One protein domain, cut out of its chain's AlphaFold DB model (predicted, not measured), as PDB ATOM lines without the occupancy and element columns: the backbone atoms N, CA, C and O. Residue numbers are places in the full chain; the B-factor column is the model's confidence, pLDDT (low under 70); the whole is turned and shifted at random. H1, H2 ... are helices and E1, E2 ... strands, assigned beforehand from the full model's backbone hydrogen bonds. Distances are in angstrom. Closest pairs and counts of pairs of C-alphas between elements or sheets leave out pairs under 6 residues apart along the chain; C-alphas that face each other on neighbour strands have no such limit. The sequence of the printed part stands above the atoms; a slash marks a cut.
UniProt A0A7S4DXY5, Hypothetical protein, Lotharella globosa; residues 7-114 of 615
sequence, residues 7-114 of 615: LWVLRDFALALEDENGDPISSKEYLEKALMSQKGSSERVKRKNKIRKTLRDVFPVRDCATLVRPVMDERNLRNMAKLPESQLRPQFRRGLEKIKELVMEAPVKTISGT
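Overview. This is residues 7 to 114 of the 615 residues of the protein "Hypothetical protein" of Lotharella globosa (UniProt A0A7S4DXY5). A loose, open body stretches either way from a small middle, a two-stranded parallel ribbon of E1 and E2, with H1 packed on E2 and H4 near the ribbon. H2 lies toward one end of the body and the short H3 toward the other, while residues 104 to 114 stick out as a free tail. The printed part has 108 residues, with four named helices and two named strands in the order E1 H1 H2 E2 H3 H4; the sheet's order is E1, E2, and the class is mostly helix. The whole is loose, with a radius of gyration of the C-alphas of 17.6 A and spans of 49 by 43 by 28 A.

Arrangement. E1, residues 7 to 10, and E2, residues 62 to 66, are parallel neighbours at 23 degrees. C-alphas 8 and 64 face each other at 4.6 A; N 10 and O 65 are within hydrogen-bond range at 2.8 A, as are N 65 and O 8 at 2.9 A. H1, residues 27 to 35, has its closest C-alphas to E2 at Lys 28 and Cys 64, 4.9 A apart. H1 and H2, residues 43 to 58, only just touch, with 3 pairs of C-alphas within 8 A, made on H2 by residues 52 to 56 alone. Their closest C-alphas are those of Leu 35 and Arg 52, 5.2 A apart, and they run opposite ways at a steep tilt of 47 degrees. E1, H1, H2 and E2 form a strand-helix-strand unit, two parallel neighbour strands with helices between them along the chain, and its crossover is right-handed. H4, residues 90 to 104, has its closest C-alphas to E2 at Gly 95 and Thr 66, 6.7 A apart. E1 and H4 are near each other, with 6 pairs of C-alphas within 10 A. H3, residues 74 to 78, touches no helix and is apart from H4. In H1, H2, H3 and H4 every O i to N i+4 pair is within hydrogen-bond range.

Along the chain. E2 is 13.9 A long and E1, beginning at C-alpha 7 at (10.686, -6.075, 50.828), is 9.5 A. H1 is 12.6 A long. H2 is 22.2 A long, from C-alpha 43 at (-4.756, 6.991, 70.774). H3 is 6.1 A long. H4 is 21.1 A long and ends at C-alpha 104 at (19.282, -12.202, 44.028).

Size, cuts and confidence. The C-alphas of Ser 41 and Pro 84 are the two farthest apart, at 51.6 A. Residues 104 to 114, of which 104 belongs to H4, stand free; without them the body spans 51 by 29 by 26 A. The links E1 to H1 and H3 to H4 are long, with 16 and 11 residues. The printed part has no cut, its mean pLDDT is 91.0, and no printed residue is under 70.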
ATOM      1  N   LEU A   7      11.501  -5.916  52.034       93.94
ATOM      2  CA  LEU A   7      10.686  -6.075  50.828       93.94
ATOM      3  C   LEU A   7       9.264  -6.496  51.215       93.94
ATOM      4  O   LEU A   7       9.053  -7.618  51.679       93.94
ATOM      5  N   TRP A   8       8.274  -5.624  51.007       95.25
ATOM      6  CA  TRP A   8       6.868  -5.994  51.194       95.25
ATOM      7  C   TRP A   8       6.300  -6.579  49.899       95.25
ATOM      8  O   TRP A   8       6.056  -5.867  48.928       95.25
ATOM      9  N   VAL A   9       6.062  -7.892  49.890       95.81
ATOM     10  CA  VAL A   9       5.360  -8.566  48.790       95.81
ATOM     11  C   VAL A   9       3.852  -8.551  49.044       95.81
ATOM     12  O   VAL A   9       3.346  -9.270  49.908       95.81
ATOM     13  N   LEU A  10       3.119  -7.739  48.283       94.12
ATOM     14  CA  LEU A  10       1.658  -7.667  48.308       94.12
ATOM     15  C   LEU A  10       1.073  -8.744  47.389       94.12
ATOM     16  O   LEU A  10       1.108  -8.619  46.165       94.12
ATOM     17  N   ARG A  11       0.564  -9.824  47.986       93.12
ATOM     18  CA  ARG A  11      -0.096 -10.937  47.285       93.12
ATOM     19  C   ARG A  11      -1.526 -10.572  46.889       93.12
ATOM     20  O   ARG A  11      -2.182  -9.804  47.584       93.12
ATOM     21  N   ASP A  12      -1.983 -11.163  45.787       90.25
ATOM     22  CA  ASP A  12      -3.322 -11.006  45.210       90.25
ATOM     23  C   ASP A  12      -3.751  -9.535  45.033       90.25
ATOM     24  O   ASP A  12      -4.919  -9.180  45.185       90.25
ATOM     25  N   PHE A  13      -2.789  -8.673  44.685       91.38
ATOM     26  CA  PHE A  13      -2.995  -7.235  44.545       91.38
ATOM     27  C   PHE A  13      -3.986  -6.930  43.409       91.38
ATOM     28  O   PHE A  13      -3.798  -7.370  42.270       91.38
ATOM     29  N   ALA A  14      -5.046  -6.193  43.750       83.31
ATOM     30  CA  ALA A  14      -6.198  -5.925  42.886       83.31
ATOM     31  C   ALA A  14      -6.524  -4.428  42.724       83.31
ATOM     32  O   ALA A  14      -7.480  -4.090  42.031       83.31
ATOM     33  N   LEU A  15      -5.757  -3.539  43.362       85.62
ATOM     34  CA  LEU A  15      -5.882  -2.093  43.177       85.62
ATOM     35  C   LEU A  15      -5.085  -1.656  41.941       85.62
ATOM     36  O   LEU A  15      -4.067  -2.270  41.612       85.62
ATOM     37  N   ALA A  16      -5.514  -0.572  41.296       83.94
ATOM     38  CA  ALA A  16      -4.640   0.157  40.388       83.94
ATOM     39  C   ALA A  16      -3.494   0.795  41.192       83.94
ATOM     40  O   ALA A  16      -3.686   1.223  42.335       83.94
ATOM     41  N   LEU A  17      -2.292   0.833  40.615       88.06
ATOM     42  CA  LEU A  17      -1.179   1.607  41.165       88.06
ATOM     43  C   LEU A  17      -1.287   3.039  40.638       88.06
ATOM     44  O   LEU A  17      -0.503   3.466  39.799       88.06
ATOM     45  N   GLU A  18      -2.294   3.747  41.132       90.75
ATOM     46  CA  GLU A  18      -2.608   5.141  40.815       90.75
ATOM     47  C   GLU A  18      -2.702   5.940  42.123       90.75
ATOM     48  O   GLU A  18      -2.819   5.356  43.209       90.75
ATOM     49  N   ASP A  19      -2.619   7.267  42.048       86.25
ATOM     50  CA  ASP A  19      -2.816   8.138  43.206       86.25
ATOM     51  C   ASP A  19      -4.137   8.918  43.211       86.25
ATOM     52  O   ASP A  19      -5.066   8.603  42.473       86.25
ATOM     53  N   GLU A  20      -4.260   9.894  44.117       84.44
ATOM     54  CA  GLU A  20      -5.486  10.679  44.309       84.44
ATOM     55  C   GLU A  20      -5.866  11.518  43.071       84.44
ATOM     56  O   GLU A  20      -7.029  11.901  42.948       84.44
ATOM     57  N   ASN A  21      -4.927  11.752  42.143       86.94
ATOM     58  CA  ASN A  21      -5.163  12.441  40.870       86.94
ATOM     59  C   ASN A  21      -5.392  11.470  39.693       86.94
ATOM     60  O   ASN A  21      -5.738  11.914  38.599       86.94
ATOM     61  N   GLY A  22      -5.196  10.163  39.901       86.38
ATOM     62  CA  GLY A  22      -5.179   9.148  38.841       86.38
ATOM     63  C   GLY A  22      -3.817   8.967  38.156       86.38
ATOM     64  O   GLY A  22      -3.728   8.220  37.183       86.38
ATOM     65  N   ASP A  23      -2.752   9.610  38.649       90.62
ATOM     66  CA  ASP A  23      -1.410   9.460  38.080       90.62
ATOM     67  C   ASP A  23      -0.794   8.100  38.472       90.62
ATOM     68  O   ASP A  23      -0.915   7.679  39.630       90.62
ATOM     69  N   PRO A  24      -0.111   7.394  37.549       91.12
ATOM     70  CA  PRO A  24       0.461   6.082  37.824       91.12
ATOM     71  C   PRO A  24       1.639   6.175  38.800       91.12
ATOM     72  O   PRO A  24       2.602   6.906  38.573       91.12
ATOM     73  N   ILE A  25       1.600   5.366  39.859       93.75
ATOM     74  CA  ILE A  25       2.654   5.271  40.875       93.75
ATOM     75  C   ILE A  25       3.374   3.925  40.834       93.75
ATOM     76  O   ILE A  25       2.853   2.902  40.393       93.75
ATOM     77  N   SER A  26       4.590   3.889  41.363       93.06
ATOM     78  CA  SER A  26       5.286   2.635  41.633       93.06
ATOM     79  C   SER A  26       4.743   1.922  42.878       93.06
ATOM     80  O   SER A  26       4.219   2.523  43.821       93.06
ATOM     81  N   SER A  27       4.959   0.606  42.941       92.81
ATOM     82  CA  SER A  27       4.695  -0.196  44.140       92.81
ATOM     83  C   SER A  27       5.472   0.313  45.367       92.81
ATOM     84  O   SER A  27       4.970   0.235  46.491       92.81
ATOM     85  N   LYS A  28       6.663   0.892  45.164       93.75
ATOM     86  CA  LYS A  28       7.485   1.527  46.203       93.75
ATOM     87  C   LYS A  28       6.867   2.818  46.745       93.75
ATOM     88  O   LYS A  28       6.814   3.008  47.957       93.75
ATOM     89  N   GLU A  29       6.342   3.679  45.881       94.06
ATOM     90  CA  GLU A  29       5.631   4.892  46.305       94.06
ATOM     91  C   GLU A  29       4.326   4.555  47.026       94.06
ATOM     92  O   GLU A  29       4.008   5.192  48.029       94.06
ATOM     93  N   TYR A  30       3.617   3.504  46.597       94.06
ATOM     94  CA  TYR A  30       2.473   2.962  47.335       94.06
ATOM     95  C   TYR A  30       2.856   2.572  48.778       94.06
ATOM     96  O   TYR A  30       2.132   2.899  49.722       94.06
ATOM     97  N   LEU A  31       4.026   1.948  48.978       95.00
ATOM     98  CA  LEU A  31       4.560   1.647  50.311       95.00
ATOM     99  C   LEU A  31       4.879   2.911  51.121       95.00
ATOM    100  O   LEU A  31       4.437   3.021  52.268       95.00
ATOM    101  N   GLU A  32       5.616   3.871  50.559       94.94
ATOM    102  CA  GLU A  32       5.939   5.107  51.285       94.94
ATOM    103  C   GLU A  32       4.667   5.884  51.664       94.94
ATOM    104  O   GLU A  32       4.542   6.299  52.820       94.94
ATOM    105  N   LYS A  33       3.677   5.980  50.759       92.00
ATOM    106  CA  LYS A  33       2.342   6.549  51.030       92.00
ATOM    107  C   LYS A  33       1.630   5.793  52.169       92.00
ATOM    108  O   LYS A  33       1.171   6.421  53.123       92.00
ATOM    109  N   ALA A  34       1.617   4.455  52.165       91.81
ATOM    110  CA  ALA A  34       1.016   3.645  53.239       91.81
ATOM    111  C   ALA A  34       1.699   3.825  54.618       91.81
ATOM    112  O   ALA A  34       1.052   3.715  55.675       91.81
ATOM    113  N   LEU A  35       3.001   4.130  54.616       94.81
ATOM    114  CA  LEU A  35       3.792   4.434  55.807       94.81
ATOM    115  C   LEU A  35       3.664   5.894  56.278       94.81
ATOM    116  O   LEU A  35       4.094   6.185  57.399       94.81
ATOM    117  N   MET A  36       3.055   6.815  55.526       93.12
ATOM    118  CA  MET A  36       2.902   8.206  55.975       93.12
ATOM    119  C   MET A  36       2.103   8.319  57.286       93.12
ATOM    120  O   MET A  36       1.159   7.572  57.563       93.12
ATOM    121  N   SER A  37       2.509   9.262  58.138       92.25
ATOM    122  CA  SER A  37       1.834   9.524  59.411       92.25
ATOM    123  C   SER A  37       0.450  10.128  59.163       92.25
ATOM    124  O   SER A  37       0.324  11.153  58.500       92.25
ATOM    125  N   GLN A  38      -0.592   9.529  59.737       91.00
ATOM    126  CA  GLN A  38      -1.957  10.050  59.631       91.00
ATOM    127  C   GLN A  38      -2.161  11.246  60.566       91.00
ATOM    128  O   GLN A  38      -1.706  11.216  61.713       91.00
ATOM    129  N   LYS A  39      -2.866  12.278  60.089       88.88
ATOM    130  CA  LYS A  39      -3.281  13.434  60.900       88.88
ATOM    131  C   LYS A  39      -4.299  12.991  61.967       88.88
ATOM    132  O   LYS A  39      -5.101  12.090  61.727       88.88
ATOM    133  N   GLY A  40      -4.268  13.632  63.137       87.75
ATOM    134  CA  GLY A  40      -5.174  13.361  64.263       87.75
ATOM    135  C   GLY A  40      -4.457  12.943  65.554       87.75
ATOM    136  O   GLY A  40      -3.370  12.370  65.532       87.75
ATOM    137  N   SER A  41      -5.079  13.238  66.699       85.88
ATOM    138  CA  SER A  41      -4.486  13.105  68.043       85.88
ATOM    139  C   SER A  41      -4.968  11.884  68.843       85.88
ATOM    140  O   SER A  41      -4.494  11.664  69.962       85.88
ATOM    141  N   SER A  42      -5.887  11.079  68.298       93.81
ATOM    142  CA  SER A  42      -6.474   9.935  69.007       93.81
ATOM    143  C   SER A  42      -5.455   8.823  69.277       93.81
ATOM    144  O   SER A  42      -4.519   8.600  68.508       93.81
ATOM    145  N   GLU A  43      -5.662   8.069  70.357       92.56
ATOM    146  CA  GLU A  43      -4.756   6.991  70.774       92.56
ATOM    147  C   GLU A  43      -4.581   5.910  69.688       92.56
ATOM    148  O   GLU A  43      -3.480   5.409  69.455       92.56
ATOM    149  N   ARG A  44      -5.640   5.616  68.920       91.62
ATOM    150  CA  ARG A  44      -5.573   4.701  67.766       91.62
ATOM    151  C   ARG A  44      -4.657   5.234  66.655       91.62
ATOM    152  O   ARG A  44      -3.921   4.448  66.056       91.62
ATOM    153  N   VAL A  45      -4.681   6.542  66.385       92.00
ATOM    154  CA  VAL A  45      -3.795   7.188  65.398       92.00
ATOM    155  C   VAL A  45      -2.357   7.230  65.916       92.00
ATOM    156  O   VAL A  45      -1.450   6.838  65.182       92.00
ATOM    157  N   LYS A  46      -2.140   7.571  67.196       92.81
ATOM    158  CA  LYS A  46      -0.819   7.515  67.851       92.81
ATOM    159  C   LYS A  46      -0.181   6.126  67.736       92.81
ATOM    160  O   LYS A  46       0.959   6.022  67.288       92.81
ATOM    161  N   ARG A  47      -0.922   5.050  68.042       93.38
ATOM    162  CA  ARG A  47      -0.438   3.659  67.903       93.38
ATOM    163  C   ARG A  47      -0.072   3.298  66.462       93.38
ATOM    164  O   ARG A  47       1.020   2.784  66.232       93.38
ATOM    165  N   LYS A  48      -0.935   3.608  65.483       93.19
ATOM    166  CA  LYS A  48      -0.635   3.369  64.056       93.19
ATOM    167  C   LYS A  48       0.603   4.141  63.594       93.19
ATOM    168  O   LYS A  48       1.470   3.571  62.940       93.19
ATOM    169  N   ASN A  49       0.709   5.419  63.955       94.62
ATOM    170  CA  ASN A  49       1.845   6.258  63.581       94.62
ATOM    171  C   ASN A  49       3.144   5.810  64.269       94.62
ATOM    172  O   ASN A  49       4.193   5.865  63.633       94.62
ATOM    173  N   LYS A  50       3.083   5.285  65.504       94.81
ATOM    174  CA  LYS A  50       4.228   4.639  66.166       94.81
ATOM    175  C   LYS A  50       4.728   3.438  65.360       94.81
ATOM    176  O   LYS A  50       5.905   3.407  65.035       94.81
ATOM    177  N   ILE A  51       3.844   2.514  64.966       94.25
ATOM    178  CA  ILE A  51       4.212   1.337  64.150       94.25
ATOM    179  C   ILE A  51       4.829   1.768  62.812       94.25
ATOM    180  O   ILE A  51       5.914   1.313  62.460       94.25
ATOM    181  N   ARG A  52       4.177   2.689  62.090       95.00
ATOM    182  CA  ARG A  52       4.685   3.225  60.816       95.00
ATOM    183  C   ARG A  52       6.060   3.877  60.963       95.00
ATOM    184  O   ARG A  52       6.920   3.660  60.113       95.00
ATOM    185  N   LYS A  53       6.268   4.665  62.027       94.25
ATOM    186  CA  LYS A  53       7.566   5.273  62.336       94.25
ATOM    187  C   LYS A  53       8.608   4.191  62.624       94.25
ATOM    188  O   LYS A  53       9.641   4.189  61.975       94.25
ATOM    189  N   THR A  54       8.311   3.226  63.495       93.88
ATOM    190  CA  THR A  54       9.220   2.108  63.797       93.88
ATOM    191  C   THR A  54       9.621   1.334  62.540       93.88
ATOM    192  O   THR A  54      10.798   1.033  62.388       93.88
ATOM    193  N   LEU A  55       8.701   1.069  61.606       93.31
ATOM    194  CA  LEU A  55       9.051   0.439  60.326       93.31
ATOM    195  C   LEU A  55      10.032   1.292  59.504       93.31
ATOM    196  O   LEU A  55      10.986   0.743  58.963       93.31
ATOM    197  N   ARG A  56       9.848   2.619  59.444       93.75
ATOM    198  CA  ARG A  56      10.782   3.512  58.732       93.75
ATOM    199  C   ARG A  56      12.149   3.619  59.404       93.75
ATOM    200  O   ARG A  56      13.153   3.642  58.700       93.75
ATOM    201  N   ASP A  57      12.168   3.684  60.734       91.31
ATOM    202  CA  ASP A  57      13.383   3.835  61.540       91.31
ATOM    203  C   ASP A  57      14.228   2.542  61.530       91.31
ATOM    204  O   ASP A  57      15.454   2.595  61.464       91.31
ATOM    205  N   VAL A  58      13.579   1.370  61.579       90.62
ATOM    206  CA  VAL A  58      14.240   0.049  61.567       90.62
ATOM    207  C   VAL A  58      14.658  -0.364  60.153       90.62
ATOM    208  O   VAL A  58      15.734  -0.938  59.983       90.62
ATOM    209  N   PHE A  59      13.841  -0.054  59.140       93.00
ATOM    210  CA  PHE A  59      14.066  -0.435  57.742       93.00
ATOM    211  C   PHE A  59      14.216   0.805  56.840       93.00
ATOM    212  O   PHE A  59      13.284   1.170  56.115       93.00
ATOM    213  N   PRO A  60      15.380   1.484  56.863       89.31
ATOM    214  CA  PRO A  60      15.639   2.636  55.999       89.31
ATOM    215  C   PRO A  60      15.735   2.238  54.519       89.31
ATOM    216  O   PRO A  60      15.249   2.972  53.665       89.31
ATOM    217  N   VAL A  61      16.293   1.058  54.221       90.69
ATOM    218  CA  VAL A  61      16.213   0.436  52.893       90.69
ATOM    219  C   VAL A  61      14.961  -0.429  52.860       90.69
ATOM    220  O   VAL A  61      14.877  -1.451  53.548       90.69
ATOM    221  N   ARG A  62      13.979   0.002  52.072       93.25
ATOM    222  CA  ARG A  62      12.699  -0.682  51.914       93.25
ATOM    223  C   ARG A  62      12.162  -0.535  50.498       93.25
ATOM    224  O   ARG A  62      12.395   0.479  49.838       93.25
ATOM    225  N   ASP A  63      11.459  -1.566  50.058       93.69
ATOM    226  CA  ASP A  63      10.835  -1.652  48.747       93.69
ATOM    227  C   ASP A  63       9.556  -2.501  48.810       93.69
ATOM    228  O   ASP A  63       9.235  -3.123  49.829       93.69
ATOM    229  N   CYS A  64       8.797  -2.518  47.723       94.62
ATOM    230  CA  CYS A  64       7.502  -3.163  47.633       94.62
ATOM    231  C   CYS A  64       7.304  -3.774  46.250       94.62
ATOM    232  O   CYS A  64       7.557  -3.135  45.227       94.62
ATOM    233  N   ALA A  65       6.784  -4.996  46.219       94.31
ATOM    234  CA  ALA A  65       6.438  -5.698  44.994       94.31
ATOM    235  C   ALA A  65       4.997  -6.202  45.064       94.31
ATOM    236  O   ALA A  65       4.581  -6.828  46.037       94.31
ATOM    237  N   THR A  66       4.227  -5.953  44.010       93.25
ATOM    238  CA  THR A  66       2.841  -6.412  43.884       93.25
ATOM    239  C   THR A  66       2.776  -7.672  43.027       93.25
ATOM    240  O   THR A  66       3.268  -7.692  41.900       93.25
ATOM    241  N   LEU A  67       2.115  -8.708  43.535       94.00
ATOM    242  CA  LEU A  67       1.774  -9.920  42.798       94.00
ATOM    243  C   LEU A  67       0.262  -9.976  42.613       94.00
ATOM    244  O   LEU A  67      -0.483 -10.044  43.587       94.00
ATOM    245  N   VAL A  68      -0.194 -10.007  41.362       92.88
ATOM    246  CA  VAL A  68      -1.596 -10.321  41.049       92.88
ATOM    247  C   VAL A  68      -1.915 -11.775  41.412       92.88
ATOM    248  O   VAL A  68      -1.012 -12.600  41.545       92.88
ATOM    249  N   ARG A  69      -3.200 -12.134  41.494       92.50
ATOM    250  CA  ARG A  69      -3.617 -13.532  41.711       92.50
ATOM    251  C   ARG A  69      -2.984 -14.484  40.670       92.50
ATOM    252  O   ARG A  69      -3.107 -14.177  39.483       92.50
ATOM    253  N   PRO A  70      -2.354 -15.619  41.045       91.69
ATOM    254  CA  PRO A  70      -1.600 -16.467  40.106       91.69
ATOM    255  C   PRO A  70      -2.447 -17.104  38.996       91.69
ATOM    256  O   PRO A  70      -2.039 -17.135  37.835       91.69
ATOM    257  N   VAL A  71      -3.639 -17.586  39.360       92.19
ATOM    258  CA  VAL A  71      -4.643 -18.211  38.482       92.19
ATOM    259  C   VAL A  71      -6.047 -17.802  38.931       92.19
ATOM    260  O   VAL A  71      -6.275 -17.552  40.116       92.19
ATOM    261  N   MET A  72      -6.992 -17.711  37.991       87.81
ATOM    262  CA  MET A  72      -8.365 -17.278  38.294       87.81
ATOM    263  C   MET A  72      -9.210 -18.399  38.914       87.81
ATOM    264  O   MET A  72      -9.898 -18.159  39.900       87.81
ATOM    265  N   ASP A  73      -9.118 -19.622  38.383       91.00
ATOM    266  CA  ASP A  73      -9.864 -20.776  38.896       91.00
ATOM    267  C   ASP A  73      -9.402 -21.192  40.308       91.00
ATOM    268  O   ASP A  73      -8.206 -21.221  40.614       91.00
ATOM    269  N   GLU A  74     -10.354 -21.523  41.182       89.88
ATOM    270  CA  GLU A  74     -10.059 -21.900  42.568       89.88
ATOM    271  C   GLU A  74      -9.464 -23.299  42.720       89.88
ATOM    272  O   GLU A  74      -8.649 -23.513  43.618       89.88
ATOM    273  N   ARG A  75      -9.858 -24.265  41.882       88.62
ATOM    274  CA  ARG A  75      -9.361 -25.649  41.972       88.62
ATOM    275  C   ARG A  75      -7.881 -25.695  41.592       88.62
ATOM    276  O   ARG A  75      -7.088 -26.362  42.259       88.62
ATOM    277  N   ASN A  76      -7.518 -24.910  40.584       88.38
ATOM    278  CA  ASN A  76      -6.155 -24.644  40.159       88.38
ATOM    279  C   ASN A  76      -5.388 -23.849  41.222       88.38
ATOM    280  O   ASN A  76      -4.268 -24.231  41.549       88.38
ATOM    281  N   LEU A  77      -5.976 -22.816  41.844       89.00
ATOM    282  CA  LEU A  77      -5.294 -22.067  42.911       89.00
ATOM    283  C   LEU A  77      -4.952 -22.957  44.121       89.00
ATOM    284  O   LEU A  77      -3.837 -22.892  44.631       89.00
ATOM    285  N   ARG A  78      -5.869 -23.846  44.535       89.00
ATOM    286  CA  ARG A  78      -5.629 -24.836  45.607       89.00
ATOM    287  C   ARG A  78      -4.500 -25.817  45.267       89.00
ATOM    288  O   ARG A  78      -3.807 -26.277  46.167       89.00
ATOM    289  N   ASN A  79      -4.296 -26.112  43.983       88.94
ATOM    290  CA  ASN A  79      -3.254 -27.015  43.485       88.94
ATOM    291  C   ASN A  79      -2.060 -26.283  42.843       88.94
ATOM    292  O   ASN A  79      -1.271 -26.921  42.148       88.94
ATOM    293  N   MET A  80      -1.894 -24.973  43.083       85.56
ATOM    294  CA  MET A  80      -0.944 -24.113  42.358       85.56
ATOM    295  C   MET A  80       0.481 -24.682  42.295       85.56
ATOM    296  O   MET A  80       1.118 -24.604  41.251       85.56
ATOM    297  N   ALA A  81       0.968 -25.292  43.381       86.69
ATOM    298  CA  ALA A  81       2.314 -25.870  43.462       86.69
ATOM    299  C   ALA A  81       2.569 -27.049  42.496       86.69
ATOM    300  O   ALA A  81       3.715 -27.451  42.325       86.69
ATOM    301  N   LYS A  82       1.518 -27.615  41.885       90.62
ATOM    302  CA  LYS A  82       1.589 -28.698  40.889       90.62
ATOM    303  C   LYS A  82       1.319 -28.221  39.458       90.62
ATOM    304  O   LYS A  82       1.400 -29.029  38.536       90.62
ATOM    305  N   LEU A  83       0.948 -26.954  39.259       91.44
ATOM    306  CA  LEU A  83       0.664 -26.423  37.927       91.44
ATOM    307  C   LEU A  83       1.975 -26.095  37.195       91.44
ATOM    308  O   LEU A  83       2.882 -25.529  37.810       91.44
ATOM    309  N   PRO A  84       2.084 -26.379  35.886       91.62
ATOM    310  CA  PRO A  84       3.207 -25.903  35.093       91.62
ATOM    311  C   PRO A  84       3.169 -24.375  34.991       91.62
ATOM    312  O   PRO A  84       2.102 -23.766  34.894       91.62
ATOM    313  N   GLU A  85       4.344 -23.748  34.949       89.19
ATOM    314  CA  GLU A  85       4.474 -22.287  34.926       89.19
ATOM    315  C   GLU A  85       3.712 -21.632  33.755       89.19
ATOM    316  O   GLU A  85       3.154 -20.546  33.904       89.19
ATOM    317  N   SER A  86       3.581 -22.317  32.617       91.00
ATOM    318  CA  SER A  86       2.795 -21.857  31.462       91.00
ATOM    319  C   SER A  86       1.315 -21.578  31.769       91.00
ATOM    320  O   SER A  86       0.720 -20.730  31.103       91.00
ATOM    321  N   GLN A  87       0.730 -22.227  32.783       91.81
ATOM    322  CA  GLN A  87      -0.652 -21.996  33.228       91.81
ATOM    323  C   GLN A  87      -0.790 -20.811  34.201       91.81
ATOM    324  O   GLN A  87      -1.907 -20.381  34.494       91.81
ATOM    325  N   LEU A  88       0.321 -20.253  34.696       93.12
ATOM    326  CA  LEU A  88       0.309 -19.067  35.548       93.12
ATOM    327  C   LEU A  88       0.137 -17.797  34.705       93.12
ATOM    328  O   LEU A  88       0.764 -17.628  33.649       93.12
ATOM    329  N   ARG A  89      -0.683 -16.862  35.206       93.62
ATOM    330  CA  ARG A  89      -0.980 -15.594  34.521       93.62
ATOM    331  C   ARG A  89       0.316 -14.857  34.142       93.62
ATOM    332  O   ARG A  89       1.179 -14.692  35.006       93.62
ATOM    333  N   PRO A  90       0.466 -14.347  32.902       93.31
ATOM    334  CA  PRO A  90       1.696 -13.675  32.469       93.31
ATOM    335  C   PRO A  90       2.116 -12.501  33.366       93.31
ATOM    336  O   PRO A  90       3.303 -12.294  33.597       93.31
ATOM    337  N   GLN A  91       1.150 -11.757  33.918       91.06
ATOM    338  CA  GLN A  91       1.404 -10.681  34.879       91.06
ATOM    339  C   GLN A  91       1.984 -11.210  36.202       91.06
ATOM    340  O   GLN A  91       2.879 -10.582  36.761       91.06
ATOM    341  N   PHE A  92       1.515 -12.368  36.685       93.25
ATOM    342  CA  PHE A  92       2.065 -13.011  37.882       93.25
ATOM    343  C   PHE A  92       3.505 -13.465  37.649       93.25
ATOM    344  O   PHE A  92       4.360 -13.191  38.482       93.25
ATOM    345  N   ARG A  93       3.790 -14.087  36.496       93.38
ATOM    346  CA  ARG A  93       5.151 -14.522  36.136       93.38
ATOM    347  C   ARG A  93       6.134 -13.355  36.074       93.38
ATOM    348  O   ARG A  93       7.172 -13.418  36.717       93.38
ATOM    349  N   ARG A  94       5.772 -12.251  35.406       92.19
ATOM    350  CA  ARG A  94       6.599 -11.028  35.386       92.19
ATOM    351  C   ARG A  94       6.822 -10.433  36.781       92.19
ATOM    352  O   ARG A  94       7.936 -10.039  37.099       92.19
ATOM    353  N   GLY A  95       5.783 -10.385  37.617       91.88
ATOM    354  CA  GLY A  95       5.912  -9.909  38.999       91.88
ATOM    355  C   GLY A  95       6.777 -10.826  39.872       91.88
ATOM    356  O   GLY A  95       7.516 -10.339  40.723       91.88
ATOM    357  N   LEU A  96       6.717 -12.142  39.646       92.94
ATOM    358  CA  LEU A  96       7.545 -13.122  40.344       92.94
ATOM    359  C   LEU A  96       9.012 -13.019  39.919       92.94
ATOM    360  O   LEU A  96       9.873 -13.053  40.790       92.94
ATOM    361  N   GLU A  97       9.296 -12.846  38.626       93.31
ATOM    362  CA  GLU A  97      10.668 -12.675  38.133       93.31
ATOM    363  C   GLU A  97      11.316 -11.420  38.721       93.31
ATOM    364  O   GLU A  97      12.383 -11.514  39.319       93.31
ATOM    365  N   LYS A  98      10.596 -10.289  38.730       91.44
ATOM    366  CA  LYS A  98      11.056  -9.060  39.393       91.44
ATOM    367  C   LYS A  98      11.350  -9.255  40.889       91.44
ATOM    368  O   LYS A  98      12.252  -8.630  41.437       91.44
ATOM    369  N   ILE A  99      10.601 -10.120  41.578       94.25
ATOM    370  CA  ILE A  99      10.892 -10.466  42.980       94.25
ATOM    371  C   ILE A  99      12.140 -11.350  43.089       94.25
ATOM    372  O   ILE A  99      12.905 -11.164  44.031       94.25
ATOM    373  N   LYS A 100      12.375 -12.283  42.154       94.06
ATOM    374  CA  LYS A 100      13.624 -13.062  42.123       94.06
ATOM    375  C   LYS A 100      14.824 -12.139  41.920       94.06
ATOM    376  O   LYS A 100      15.759 -12.238  42.702       94.06
ATOM    377  N   GLU A 101      14.769 -11.226  40.949       92.56
ATOM    378  CA  GLU A 101      15.806 -10.211  40.691       92.56
ATOM    379  C   GLU A 101      16.157  -9.453  41.984       92.56
ATOM    380  O   GLU A 101      17.282  -9.552  42.471       92.56
ATOM    381  N   LEU A 102      15.160  -8.841  42.641       90.31
ATOM    382  CA  LEU A 102      15.333  -8.112  43.909       90.31
ATOM    383  C   LEU A 102      15.900  -8.959  45.066       90.31
ATOM    384  O   LEU A 102      16.525  -8.417  45.977       90.31
ATOM    385  N   VAL A 103      15.652 -10.273  45.080       91.12
ATOM    386  CA  VAL A 103      16.186 -11.194  46.102       91.12
ATOM    387  C   VAL A 103      17.610 -11.645  45.767       91.12
ATOM    388  O   VAL A 103      18.413 -11.822  46.681       91.12
ATOM    389  N   MET A 104      17.944 -11.810  44.485       91.88
ATOM    390  CA  MET A 104      19.282 -12.202  44.028       91.88
ATOM    391  C   MET A 104      20.278 -11.032  44.096       91.88
ATOM    392  O   MET A 104      21.457 -11.253  44.351       91.88
ATOM    393  N   GLU A 105      19.800  -9.792  43.958       89.25
ATOM    394  CA  GLU A 105      20.569  -8.555  44.179       89.25
ATOM    395  C   GLU A 105      20.719  -8.175  45.669       89.25
ATOM    396  O   GLU A 105      21.302  -7.139  46.001       89.25
ATOM    397  N   ALA A 106      20.196  -8.983  46.599       87.69
ATOM    398  CA  ALA A 106      20.244  -8.665  48.021       87.69
ATOM    399  C   ALA A 106      21.698  -8.593  48.544       87.69
ATOM    400  O   ALA A 106      22.488  -9.515  48.324       87.69
ATOM    401  N   PRO A 107      22.072  -7.537  49.293       86.88
ATOM    402  CA  PRO A 107      23.439  -7.369  49.769       86.88
ATOM    403  C   PRO A 107      23.824  -8.456  50.778       86.88
ATOM    404  O   PRO A 107      23.015  -8.869  51.617       86.88
ATOM    405  N   VAL A 108      25.100  -8.858  50.751       88.25
ATOM    406  CA  VAL A 108      25.688  -9.783  51.733       88.25
ATOM    407  C   VAL A 108      25.370  -9.305  53.149       88.25
ATOM    408  O   VAL A 108      25.501  -8.121  53.472       88.25
ATOM    409  N   LYS A 109      24.954 -10.230  54.021       87.50
ATOM    410  CA  LYS A 109      24.589  -9.877  55.392       87.50
ATOM    411  C   LYS A 109      25.799  -9.296  56.124       87.50
ATOM    412  O   LYS A 109      26.785  -9.997  56.331       87.50
ATOM    413  N   THR A 110      25.693  -8.047  56.577       86.19
ATOM    414  CA  THR A 110      26.714  -7.404  57.412       86.19
ATOM    415  C   THR A 110      26.233  -7.142  58.839       86.19
ATOM    416  O   THR A 110      25.032  -7.011  59.114       86.19
ATOM    417  N   ILE A 111      27.191  -7.057  59.764       84.69
ATOM    418  CA  ILE A 111      27.014  -6.597  61.146       84.69
ATOM    419  C   ILE A 111      28.149  -5.611  61.430       84.69
ATOM    420  O   ILE A 111      29.312  -5.936  61.237       84.69
ATOM    421  N   SER A 112      27.820  -4.375  61.823       79.25
ATOM    422  CA  SER A 112      28.800  -3.273  61.956       79.25
ATOM    423  C   SER A 112      29.607  -2.969  60.679       79.25
ATOM    424  O   SER A 112      30.663  -2.359  60.764       79.25
ATOM    425  N   GLY A 113      29.119  -3.369  59.498       79.75
ATOM    426  CA  GLY A 113      29.854  -3.259  58.229       79.75
ATOM    427  C   GLY A 113      30.721  -4.479  57.890       79.75
ATOM    428  O   GLY A 113      31.088  -4.644  56.735       79.75
ATOM    429  N   THR A 114      30.971  -5.384  58.838       81.19
ATOM    430  CA  THR A 114      31.675  -6.649  58.589       81.19
ATOM    431  C   THR A 114      30.760  -7.655  57.876       81.19
ATOM    432  O   THR A 114      29.674  -7.930  58.397       81.19
TER     433      THR A 114